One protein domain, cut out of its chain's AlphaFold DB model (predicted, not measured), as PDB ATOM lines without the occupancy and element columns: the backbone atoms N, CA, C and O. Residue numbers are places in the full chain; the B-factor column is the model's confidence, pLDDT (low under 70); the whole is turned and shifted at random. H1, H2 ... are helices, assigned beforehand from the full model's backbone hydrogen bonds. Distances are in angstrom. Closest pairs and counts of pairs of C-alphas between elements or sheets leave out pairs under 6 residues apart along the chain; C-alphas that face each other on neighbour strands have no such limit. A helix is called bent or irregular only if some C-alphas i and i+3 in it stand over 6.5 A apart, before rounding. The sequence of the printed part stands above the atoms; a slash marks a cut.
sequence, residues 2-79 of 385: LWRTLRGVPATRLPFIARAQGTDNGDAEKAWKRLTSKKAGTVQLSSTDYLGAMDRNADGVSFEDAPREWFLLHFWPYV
ATOM      1  N   LEU A   2      28.734  -6.001 178.087       60.94
ATOM      2  CA  LEU A   2      27.301  -6.143 177.761       60.94
ATOM      3  C   LEU A   2      27.122  -6.840 176.403       60.94
ATOM      4  O   LEU A   2      26.618  -7.942 176.319       60.94
ATOM      5  N   TRP A   3      27.745  -6.289 175.365       63.69
ATOM      6  CA  TRP A   3      27.738  -6.794 173.987       63.69
ATOM      7  C   TRP A   3      28.441  -8.143 173.780       63.69
ATOM      8  O   TRP A   3      28.227  -8.800 172.771       63.69
ATOM      9  N   ARG A   4      29.325  -8.561 174.695       60.84
ATOM     10  CA  ARG A   4      30.020  -9.856 174.589       60.84
ATOM     11  C   ARG A   4      29.288 -10.956 175.359       60.84
ATOM     12  O   ARG A   4      29.323 -12.087 174.896       60.84
ATOM     13  N   THR A   5      28.630 -10.614 176.463       66.50
ATOM     14  CA  THR A   5      27.979 -11.543 177.396       66.50
ATOM     15  C   THR A   5      26.459 -11.414 177.268       66.50
ATOM     16  O   THR A   5      25.889 -12.040 176.381       66.50
ATOM     17  N   LEU A   6      25.830 -10.523 178.036       65.31
ATOM     18  CA  LEU A   6      24.375 -10.313 178.099       65.31
ATOM     19  C   LEU A   6      23.707 -10.103 176.735       65.31
ATOM     20  O   LEU A   6      22.639 -10.623 176.463       65.31
ATOM     21  N   ARG A   7      24.361  -9.369 175.842       67.31
ATOM     22  CA  ARG A   7      23.913  -9.048 174.481       67.31
ATOM     23  C   ARG A   7      24.905  -9.585 173.448       67.31
ATOM     24  O   ARG A   7      25.284  -8.896 172.497       67.31
ATOM     25  N   GLY A   8      25.398 -10.805 173.686       66.00
ATOM     26  CA  GLY A   8      26.361 -11.511 172.835       66.00
ATOM     27  C   GLY A   8      25.912 -11.629 171.377       66.00
ATOM     28  O   GLY A   8      26.746 -11.529 170.475       66.00
ATOM     29  N   VAL A   9      24.602 -11.772 171.162       73.25
ATOM     30  CA  VAL A   9      23.954 -11.880 169.851       73.25
ATOM     31  C   VAL A   9      23.727 -10.483 169.253       73.25
ATOM     32  O   VAL A   9      23.057  -9.667 169.892       73.25
ATOM     33  N   PRO A  10      24.217 -10.190 168.030       74.62
ATOM     34  CA  PRO A  10      24.068  -8.889 167.378       74.62
ATOM     35  C   PRO A  10      22.647  -8.298 167.418       74.62
ATOM     36  O   PRO A  10      22.478  -7.141 167.789       74.62
ATOM     37  N   ALA A  11      21.625  -9.107 167.125       74.25
ATOM     38  CA  ALA A  11      20.224  -8.675 167.098       74.25
ATOM     39  C   ALA A  11      19.711  -8.168 168.458       74.25
ATOM     40  O   ALA A  11      18.965  -7.197 168.516       74.25
ATOM     41  N   THR A  12      20.180  -8.746 169.571       74.25
ATOM     42  CA  THR A  12      19.768  -8.320 170.926       74.25
ATOM     43  C   THR A  12      20.239  -6.910 171.288       74.25
ATOM     44  O   THR A  12      19.851  -6.363 172.316       74.25
ATOM     45  N   ARG A  13      21.090  -6.311 170.451       78.12
ATOM     46  CA  ARG A  13      21.642  -4.973 170.646       78.12
ATOM     47  C   ARG A  13      20.893  -3.881 169.895       78.12
ATOM     48  O   ARG A  13      21.108  -2.709 170.197       78.12
ATOM     49  N   LEU A  14      20.043  -4.249 168.932       80.38
ATOM     50  CA  LEU A  14      19.256  -3.305 168.137       80.38
ATOM     51  C   LEU A  14      18.538  -2.261 169.002       80.38
ATOM     52  O   LEU A  14      18.608  -1.085 168.646       80.38
ATOM     53  N   PRO A  15      17.977  -2.615 170.178       77.31
ATOM     54  CA  PRO A  15      17.303  -1.624 171.001       77.31
ATOM     55  C   PRO A  15      18.211  -0.494 171.496       77.31
ATOM     56  O   PRO A  15      17.805   0.665 171.552       77.31
ATOM     57  N   PHE A  16      19.463  -0.825 171.818       76.62
ATOM     58  CA  PHE A  16      20.470   0.129 172.281       76.62
ATOM     59  C   PHE A  16      21.001   0.992 171.137       76.62
ATOM     60  O   PHE A  16      21.258   2.174 171.344       76.62
ATOM     61  N   ILE A  17      21.158   0.411 169.942       82.56
ATOM     62  CA  ILE A  17      21.583   1.139 168.738       82.56
ATOM     63  C   ILE A  17      20.527   2.177 168.361       82.56
ATOM     64  O   ILE A  17      20.872   3.344 168.203       82.56
ATOM     65  N   ALA A  18      19.257   1.768 168.294       84.88
ATOM     66  CA  ALA A  18      18.148   2.665 167.989       84.88
ATOM     67  C   ALA A  18      18.097   3.832 168.988       84.88
ATOM     68  O   ALA A  18      18.155   4.998 168.607       84.88
ATOM     69  N   ARG A  19      18.175   3.531 170.292       80.00
ATOM     70  CA  ARG A  19      18.206   4.567 171.332       80.00
ATOM     71  C   ARG A  19      19.406   5.511 171.212       80.00
ATOM     72  O   ARG A  19      19.236   6.714 171.370       80.00
ATOM     73  N   ALA A  20      20.605   4.996 170.928       83.25
ATOM     74  CA  ALA A  20      21.798   5.826 170.735       83.25
ATOM     75  C   ALA A  20      21.685   6.754 169.512       83.25
ATOM     76  O   ALA A  20      22.315   7.806 169.481       83.25
ATOM     77  N   GLN A  21      20.873   6.372 168.526       89.69
ATOM     78  CA  GLN A  21      20.549   7.166 167.341       89.69
ATOM     79  C   GLN A  21      19.313   8.060 167.539       89.69
ATOM     80  O   GLN A  21      18.943   8.788 166.623       89.69
ATOM     81  N   GLY A  22      18.664   8.009 168.708       85.56
ATOM     82  CA  GLY A  22      17.421   8.730 168.978       85.56
ATOM     83  C   GLY A  22      16.203   8.180 168.226       85.56
ATOM     84  O   GLY A  22      15.215   8.894 168.083       85.56
ATOM     85  N   THR A  23      16.260   6.942 167.731       87.88
ATOM     86  CA  THR A  23      15.165   6.292 167.001       87.88
ATOM     87  C   THR A  23      14.391   5.327 167.898       87.88
ATOM     88  O   THR A  23      14.953   4.659 168.772       87.88
ATOM     89  N   ASP A  24      13.075   5.263 167.690       83.00
ATOM     90  CA  ASP A  24      12.208   4.315 168.387       83.00
ATOM     91  C   ASP A  24      12.335   2.909 167.779       83.00
ATOM     92  O   ASP A  24      12.480   2.733 166.570       83.00
ATOM     93  N   ASN A  25      12.288   1.896 168.639       82.44
ATOM     94  CA  ASN A  25      12.342   0.477 168.288       82.44
ATOM     95  C   ASN A  25      11.049  -0.279 168.672       82.44
ATOM     96  O   ASN A  25      10.941  -1.483 168.415       82.44
ATOM     97  N   GLY A  26      10.083   0.405 169.298       84.50
ATOM     98  CA  GLY A  26       8.803  -0.147 169.740       84.50
ATOM     99  C   GLY A  26       8.881  -1.084 170.953       84.50
ATOM    100  O   GLY A  26       7.866  -1.671 171.326       84.50
ATOM    101  N   ASP A  27      10.042  -1.268 171.589       81.50
ATOM    102  CA  ASP A  27      10.182  -2.162 172.750       81.50
ATOM    103  C   ASP A  27       9.405  -1.642 173.960       81.50
ATOM    104  O   ASP A  27       8.743  -2.423 174.643       81.50
ATOM    105  N   ALA A  28       9.425  -0.325 174.188       83.12
ATOM    106  CA  ALA A  28       8.657   0.302 175.260       83.12
ATOM    107  C   ALA A  28       7.148   0.104 175.052       83.12
ATOM    108  O   ALA A  28       6.446  -0.296 175.979       83.12
ATOM    109  N   GLU A  29       6.658   0.304 173.827       88.00
ATOM    110  CA  GLU A  29       5.248   0.100 173.483       88.00
ATOM    111  C   GLU A  29       4.833  -1.370 173.652       88.00
ATOM    112  O   GLU A  29       3.799  -1.664 174.256       88.00
ATOM    113  N   LYS A  30       5.662  -2.317 173.191       87.38
ATOM    114  CA  LYS A  30       5.426  -3.758 173.383       87.38
ATOM    115  C   LYS A  30       5.371  -4.130 174.861       87.38
ATOM    116  O   LYS A  30       4.473  -4.872 175.263       87.38
ATOM    117  N   ALA A  31       6.314  -3.629 175.658       86.38
ATOM    118  CA  ALA A  31       6.356  -3.882 177.091       86.38
ATOM    119  C   ALA A  31       5.118  -3.302 177.792       86.38
ATOM    120  O   ALA A  31       4.458  -4.005 178.557       86.38
ATOM    121  N   TRP A  32       4.731  -2.070 177.449       89.69
ATOM    122  CA  TRP A  32       3.551  -1.404 178.000       89.69
ATOM    123  C   TRP A  32       2.246  -2.113 177.635       89.69
ATOM    124  O   TRP A  32       1.379  -2.321 178.485       89.69
ATOM    125  N   LYS A  33       2.110  -2.562 176.383       90.56
ATOM    126  CA  LYS A  33       0.947  -3.327 175.917       90.56
ATOM    127  C   LYS A  33       0.805  -4.664 176.647       90.56
ATOM    128  O   LYS A  33      -0.312  -5.082 176.939       90.56
ATOM    129  N   ARG A  34       1.921  -5.336 176.952       88.56
ATOM    130  CA  ARG A  34       1.921  -6.558 177.775       88.56
ATOM    131  C   ARG A  34       1.522  -6.261 179.218       88.56
ATOM    132  O   ARG A  34       0.676  -6.970 179.749       88.56
ATOM    133  N   LEU A  35       2.073  -5.203 179.811       88.81
ATOM    134  CA  LEU A  35       1.782  -4.794 181.187       88.81
ATOM    135  C   LEU A  35       0.305  -4.413 181.390       88.81
ATOM    136  O   LEU A  35      -0.292  -4.758 182.404       88.81
ATOM    137  N   THR A  36      -0.290  -3.725 180.416       90.88
ATOM    138  CA  THR A  36      -1.678  -3.223 180.469       90.88
ATOM    139  C   THR A  36      -2.718  -4.200 179.913       90.88
ATOM    140  O   THR A  36      -3.916  -3.902 179.897       90.88
ATOM    141  N   SER A  37      -2.292  -5.378 179.450       87.12
ATOM    142  CA  SER A  37      -3.194  -6.402 178.929       87.12
ATOM    143  C   SER A  37      -4.170  -6.872 180.012       87.12
ATOM    144  O   SER A  37      -3.769  -7.319 181.080       87.12
ATOM    145  N   LYS A  38      -5.474  -6.858 179.704       81.19
ATOM    146  CA  LYS A  38      -6.524  -7.401 180.590       81.19
ATOM    147  C   LYS A  38      -6.537  -8.933 180.665       81.19
ATOM    148  O   LYS A  38      -7.262  -9.494 181.480       81.19
ATOM    149  N   LYS A  39      -5.799  -9.621 179.790       79.19
ATOM    150  CA  LYS A  39      -5.699 -11.085 179.814       79.19
ATOM    151  C   LYS A  39      -4.629 -11.500 180.816       79.19
ATOM    152  O   LYS A  39      -3.480 -11.088 180.659       79.19
ATOM    153  N   ALA A  40      -4.999 -12.340 181.782       72.06
ATOM    154  CA  ALA A  40      -4.023 -13.069 182.581       72.06
ATOM    155  C   ALA A  40      -3.166 -13.919 181.634       72.06
ATOM    156  O   ALA A  40      -3.690 -14.654 180.795       72.06
ATOM    157  N   GLY A  41      -1.857 -13.765 181.731       84.44
ATOM    158  CA  GLY A  41      -0.901 -14.475 180.901       84.44
ATOM    159  C   GLY A  41       0.479 -14.370 181.518       84.44
ATOM    160  O   GLY A  41       0.711 -13.525 182.383       84.44
ATOM    161  N   THR A  42       1.369 -15.239 181.074       89.00
ATOM    162  CA  THR A  42       2.775 -15.240 181.447       89.00
ATOM    163  C   THR A  42       3.620 -14.708 180.295       89.00
ATOM    164  O   THR A  42       3.192 -14.650 179.137       89.00
ATOM    165  N   VAL A  43       4.825 -14.258 180.621       88.94
ATOM    166  CA  VAL A  43       5.831 -13.821 179.665       88.94
ATOM    167  C   VAL A  43       7.064 -14.680 179.861       88.94
ATOM    168  O   VAL A  43       7.576 -14.782 180.971       88.94
ATOM    169  N   GLN A  44       7.553 -15.274 178.775       88.50
ATOM    170  CA  GLN A  44       8.807 -16.012 178.797       88.50
ATOM    171  C   GLN A  44       9.975 -15.069 179.111       88.50
ATOM    172  O   GLN A  44      10.132 -14.027 178.467       88.50
ATOM    173  N   LEU A  45      10.783 -15.446 180.097       86.38
ATOM    174  CA  LEU A  45      11.967 -14.712 180.517       86.38
ATOM    175  C   LEU A  45      13.145 -15.082 179.622       86.38
ATOM    176  O   LEU A  45      13.536 -16.243 179.515       86.38
ATOM    177  N   SER A  46      13.748 -14.078 178.995       78.81
ATOM    178  CA  SER A  46      15.000 -14.272 178.271       78.81
ATOM    179  C   SER A  46      16.193 -14.284 179.230       78.81
ATOM    180  O   SER A  46      16.137 -13.717 180.323       78.81
ATOM    181  N   SER A  47      17.339 -14.798 178.773       74.75
ATOM    182  CA  SER A  47      18.615 -14.697 179.505       74.75
ATOM    183  C   SER A  47      19.069 -13.250 179.763       74.75
ATOM    184  O   SER A  47      20.037 -13.014 180.486       74.75
ATOM    185  N   THR A  48      18.430 -12.278 179.098       75.50
ATOM    186  CA  THR A  48      18.653 -10.844 179.304       75.50
ATOM    187  C   THR A  48      17.733 -10.220 180.337       75.50
ATOM    188  O   THR A  48      18.085  -9.165 180.853       75.50
ATOM    189  N   ASP A  49      16.606 -10.864 180.638       79.12
ATOM    190  CA  ASP A  49      15.689 -10.453 181.703       79.12
ATOM    191  C   ASP A  49      16.121 -11.108 183.016       79.12
ATOM    192  O   ASP A  49      16.266 -10.430 184.030       79.12
ATOM    193  N   TYR A  50      16.427 -12.408 182.960       78.94
ATOM    194  CA  TYR A  50      16.893 -13.209 184.084       78.94
ATOM    195  C   TYR A  50      18.212 -13.907 183.737       78.94
ATOM    196  O   TYR A  50      18.288 -14.744 182.835       78.94
ATOM    197  N   LEU A  51      19.286 -13.538 184.437       78.38
ATOM    198  CA  LEU A  51      20.629 -14.053 184.171       78.38
ATOM    199  C   LEU A  51      20.688 -15.569 184.351       78.38
ATOM    200  O   LEU A  51      20.430 -16.086 185.430       78.38
ATOM    201  N   GLY A  52      21.088 -16.272 183.292       73.25
ATOM    202  CA  GLY A  52      21.142 -17.734 183.293       73.25
ATOM    203  C   GLY A  52      19.822 -18.418 182.931       73.25
ATOM    204  O   GLY A  52      19.821 -19.643 182.835       73.25
ATOM    205  N   ALA A  53      18.738 -17.672 182.658       75.94
ATOM    206  CA  ALA A  53      17.546 -18.251 182.040       75.94
ATOM    207  C   ALA A  53      17.914 -18.901 180.704       75.94
ATOM    208  O   ALA A  53      18.496 -18.263 179.819       75.94
ATOM    209  N   MET A  54      17.552 -20.171 180.565       72.88
ATOM    210  CA  MET A  54      17.515 -20.877 179.289       72.88
ATOM    211  C   MET A  54      16.057 -21.008 178.839       72.88
ATOM    212  O   MET A  54      15.158 -20.486 179.489       72.88
ATOM    213  N   ASP A  55      15.801 -21.697 177.727       75.38
ATOM    214  CA  ASP A  55      14.425 -21.946 177.279       75.38
ATOM    215  C   ASP A  55      13.632 -22.750 178.329       75.38
ATOM    216  O   ASP A  55      12.478 -22.444 178.620       75.38
ATOM    217  N   ARG A  56      14.293 -23.735 178.956       82.12
ATOM    218  CA  ARG A  56      13.752 -24.590 180.022       82.12
ATOM    219  C   ARG A  56      14.818 -24.903 181.071       82.12
ATOM    220  O   ARG A  56      16.011 -24.888 180.763       82.12
ATOM    221  N   ASN A  57      14.394 -25.195 182.298       82.50
ATOM    222  CA  ASN A  57      15.263 -25.711 183.356       82.50
ATOM    223  C   ASN A  57      15.553 -27.221 183.171       82.50
ATOM    224  O   ASN A  57      15.097 -27.841 182.206       82.50
ATOM    225  N   ALA A  58      16.307 -27.821 184.100       83.81
ATOM    226  CA  ALA A  58      16.659 -29.246 184.058       83.81
ATOM    227  C   ALA A  58      15.439 -30.189 184.118       83.81
ATOM    228  O   ALA A  58      15.508 -31.302 183.602       83.81
ATOM    229  N   ASP A  59      14.321 -29.721 184.677       87.94
ATOM    230  CA  ASP A  59      13.055 -30.455 184.783       87.94
ATOM    231  C   ASP A  59      12.116 -30.192 183.590       87.94
ATOM    232  O   ASP A  59      10.972 -30.644 183.571       87.94
ATOM    233  N   GLY A  60      12.572 -29.447 182.576       85.19
ATOM    234  CA  GLY A  60      11.788 -29.126 181.384       85.19
ATOM    235  C   GLY A  60      10.748 -28.015 181.576       85.19
ATOM    236  O   GLY A  60       9.897 -27.841 180.702       85.19
ATOM    237  N   VAL A  61      10.820 -27.257 182.673       86.62
ATOM    238  CA  VAL A  61       9.929 -26.129 182.985       86.62
ATOM    239  C   VAL A  61      10.474 -24.843 182.362       86.62
ATOM    240  O   VAL A  61      11.646 -24.508 182.547       86.62
ATOM    241  N   SER A  62       9.629 -24.123 181.621       86.12
ATOM    242  CA  SER A  62       9.970 -22.825 181.030       86.12
ATOM    243  C   SER A  62      10.170 -21.751 182.100       86.12
ATOM    244  O   SER A  62       9.457 -21.720 183.103       86.12
ATOM    245  N   PHE A  63      11.103 -20.830 181.860       87.25
ATOM    246  CA  PHE A  63      11.235 -19.631 182.685       87.25
ATOM    247  C   PHE A  63      10.200 -18.602 182.239       87.25
ATOM    248  O   PHE A  63      10.333 -17.998 181.176       87.25
ATOM    249  N   GLU A  64       9.162 -18.415 183.043       90.75
ATOM    250  CA  GLU A  64       8.062 -17.502 182.758       90.75
ATOM    251  C   GLU A  64       7.694 -16.693 183.999       90.75
ATOM    252  O   GLU A  64       7.837 -17.175 185.122       90.75
ATOM    253  N   ASP A  65       7.190 -15.478 183.795       90.12
ATOM    254  CA  ASP A  65       6.743 -14.610 184.885       90.12
ATOM    255  C   ASP A  65       5.499 -13.799 184.504       90.12
ATOM    256  O   ASP A  65       5.109 -13.711 183.335       90.12
ATOM    257  N   ALA A  66       4.853 -13.184 185.491       91.25
ATOM    258  CA  ALA A  66       3.761 -12.257 185.257       91.25
ATOM    259  C   ALA A  66       4.271 -10.990 184.531       91.25
ATOM    260  O   ALA A  66       5.365 -10.505 184.826       91.25
ATOM    261  N   PRO A  67       3.464 -10.369 183.645       91.00
ATOM    262  CA  PRO A  67       3.859  -9.174 182.901       91.00
ATOM    263  C   PRO A  67       4.392  -8.029 183.768       91.00
ATOM    264  O   PRO A  67       5.274  -7.301 183.323       91.00
ATOM    265  N   ARG A  68       3.877  -7.875 184.997       89.06
ATOM    266  CA  ARG A  68       4.331  -6.843 185.941       89.06
ATOM    267  C   ARG A  68       5.748  -7.092 186.463       89.06
ATOM    268  O   ARG A  68       6.535  -6.157 186.491       89.06
ATOM    269  N   GLU A  69       6.083  -8.336 186.802       88.75
ATOM    270  CA  GLU A  69       7.397  -8.688 187.347       88.75
ATOM    271  C   GLU A  69       8.435  -8.689 186.219       88.75
ATOM    272  O   GLU A  69       9.487  -8.062 186.324       88.75
ATOM    273  N   TRP A  70       8.072  -9.255 185.060       89.38
ATOM    274  CA  TRP A  70       8.876  -9.167 183.840       89.38
ATOM    275  C   TRP A  70       9.171  -7.714 183.431       89.38
ATOM    276  O   TRP A  70      10.283  -7.394 183.005       89.38
ATOM    277  N   PHE A  71       8.204  -6.803 183.578       87.56
ATOM    278  CA  PHE A  71       8.426  -5.385 183.296       87.56
ATOM    279  C   PHE A  71       9.499  -4.783 184.220       87.56
ATOM    280  O   PHE A  71      10.372  -4.061 183.738       87.56
ATOM    281  N   LEU A  72       9.510  -5.131 185.513       84.56
ATOM    282  CA  LEU A  72      10.535  -4.672 186.463       84.56
ATOM    283  C   LEU A  72      11.945  -5.167 186.095       84.56
ATOM    284  O   LEU A  72      12.922  -4.440 186.293       84.56
ATOM    285  N   LEU A  73      12.066  -6.337 185.458       84.81
ATOM    286  CA  LEU A  73      13.351  -6.855 184.962       84.81
ATOM    287  C   LEU A  73      13.982  -5.988 183.856       84.81
ATOM    288  O   LEU A  73      15.161  -6.147 183.548       84.81
ATOM    289  N   HIS A  74      13.263  -5.017 183.286       81.56
ATOM    290  CA  HIS A  74      13.845  -4.080 182.318       81.56
ATOM    291  C   HIS A  74      14.696  -2.993 182.979       81.56
ATOM    292  O   HIS A  74      15.445  -2.311 182.282       81.56
ATOM    293  N   PHE A  75      14.602  -2.812 184.298       81.12
ATOM    294  CA  PHE A  75      15.316  -1.753 185.010       81.12
ATOM    295  C   PHE A  75      16.789  -2.094 185.253       81.12
ATOM    296  O   PHE A  75      17.677  -1.276 184.989       81.12
ATOM    297  N   TRP A  76      17.065  -3.319 185.710       84.25
ATOM    298  CA  TRP A  76      18.399  -3.718 186.162       84.25
ATOM    299  C   TRP A  76      19.513  -3.509 185.112       84.25
ATOM    300  O   TRP A  76      20.580  -3.015 185.496       84.25
ATOM    301  N   PRO A  77      19.319  -3.748 183.790       81.06
ATOM    302  CA  PRO A  77      20.380  -3.553 182.800       81.06
ATOM    303  C   PRO A  77      20.857  -2.101 182.674       81.06
ATOM    304  O   PRO A  77      21.969  -1.873 182.200       81.06
ATOM    305  N   TYR A  78      20.037  -1.123 183.077       79.31
ATOM    306  CA  TYR A  78      20.385   0.301 183.026       79.31
ATOM    307  C   TYR A  78      21.199   0.761 184.230       79.31
ATOM    308  O   TYR A  78      22.029   1.658 184.106       79.31
ATOM    309  N   VAL A  79      20.971   0.146 185.386       85.88
ATOM    310  CA  VAL A  79      21.605   0.548 186.648       85.88
ATOM    311  C   VAL A  79      22.852  -0.270 186.966       85.88
ATOM    312  O   VAL A  79      23.701   0.151 187.755       85.88
TER     313      VAL A  79
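This is residues 2 to 79 of the 385 residues of the protein "Type I-MYXAN CRISPR-associated protein Cmx8" of Myxococcus xanthus (UniProt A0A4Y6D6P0). With little regular structure, this is an open frame of four short helices and one long loop: H2 packs on H3, H1 stands about perpendicular to H2 and close to it but not clearly touching, and residues 36 to 66 loop out from H2 and back to H3. The 78 printed residues hold H1, H2, H3 and H4 in that order and no named strand; the class is all helix, with only 30 residues in named elements. The whole is only just compact, close to loose, with a radius of gyration of the C-alphas of 13.6 A and spans of 40 by 33 by 21 A.

Find C-alpha 10 at (24.068, -8.889, 167.378); from there H1 runs 15.3 A through residues 10 to 20, irregular, with C-alphas 12 and 15 7.1 A apart. H2 is residues 27 to 35, 12.2 A; H3 is residues 67 to 72; H4, residues 76 to 79, ends at C-alpha 79, (21.605, 0.548, 186.648).

H1 and H2 are close but not clearly touching, their closest C-alphas, Pro 15 and Asp 27, 7.4 A apart. H2 and H3 touch at a steep tilt of 49 degrees, opposite ways; their closest C-alphas, Leu 35 and Pro 67, are 5.1 A apart. H3 and H4 meet only through their link. Every O i to N i+4 pair is within hydrogen-bond range in H2 and H3, 4 of 7 in H1; H4 is too short for one.

The printed part has no cut; the link from H2 to H3 is long, and residues 2 to 8 have pLDDT under 70.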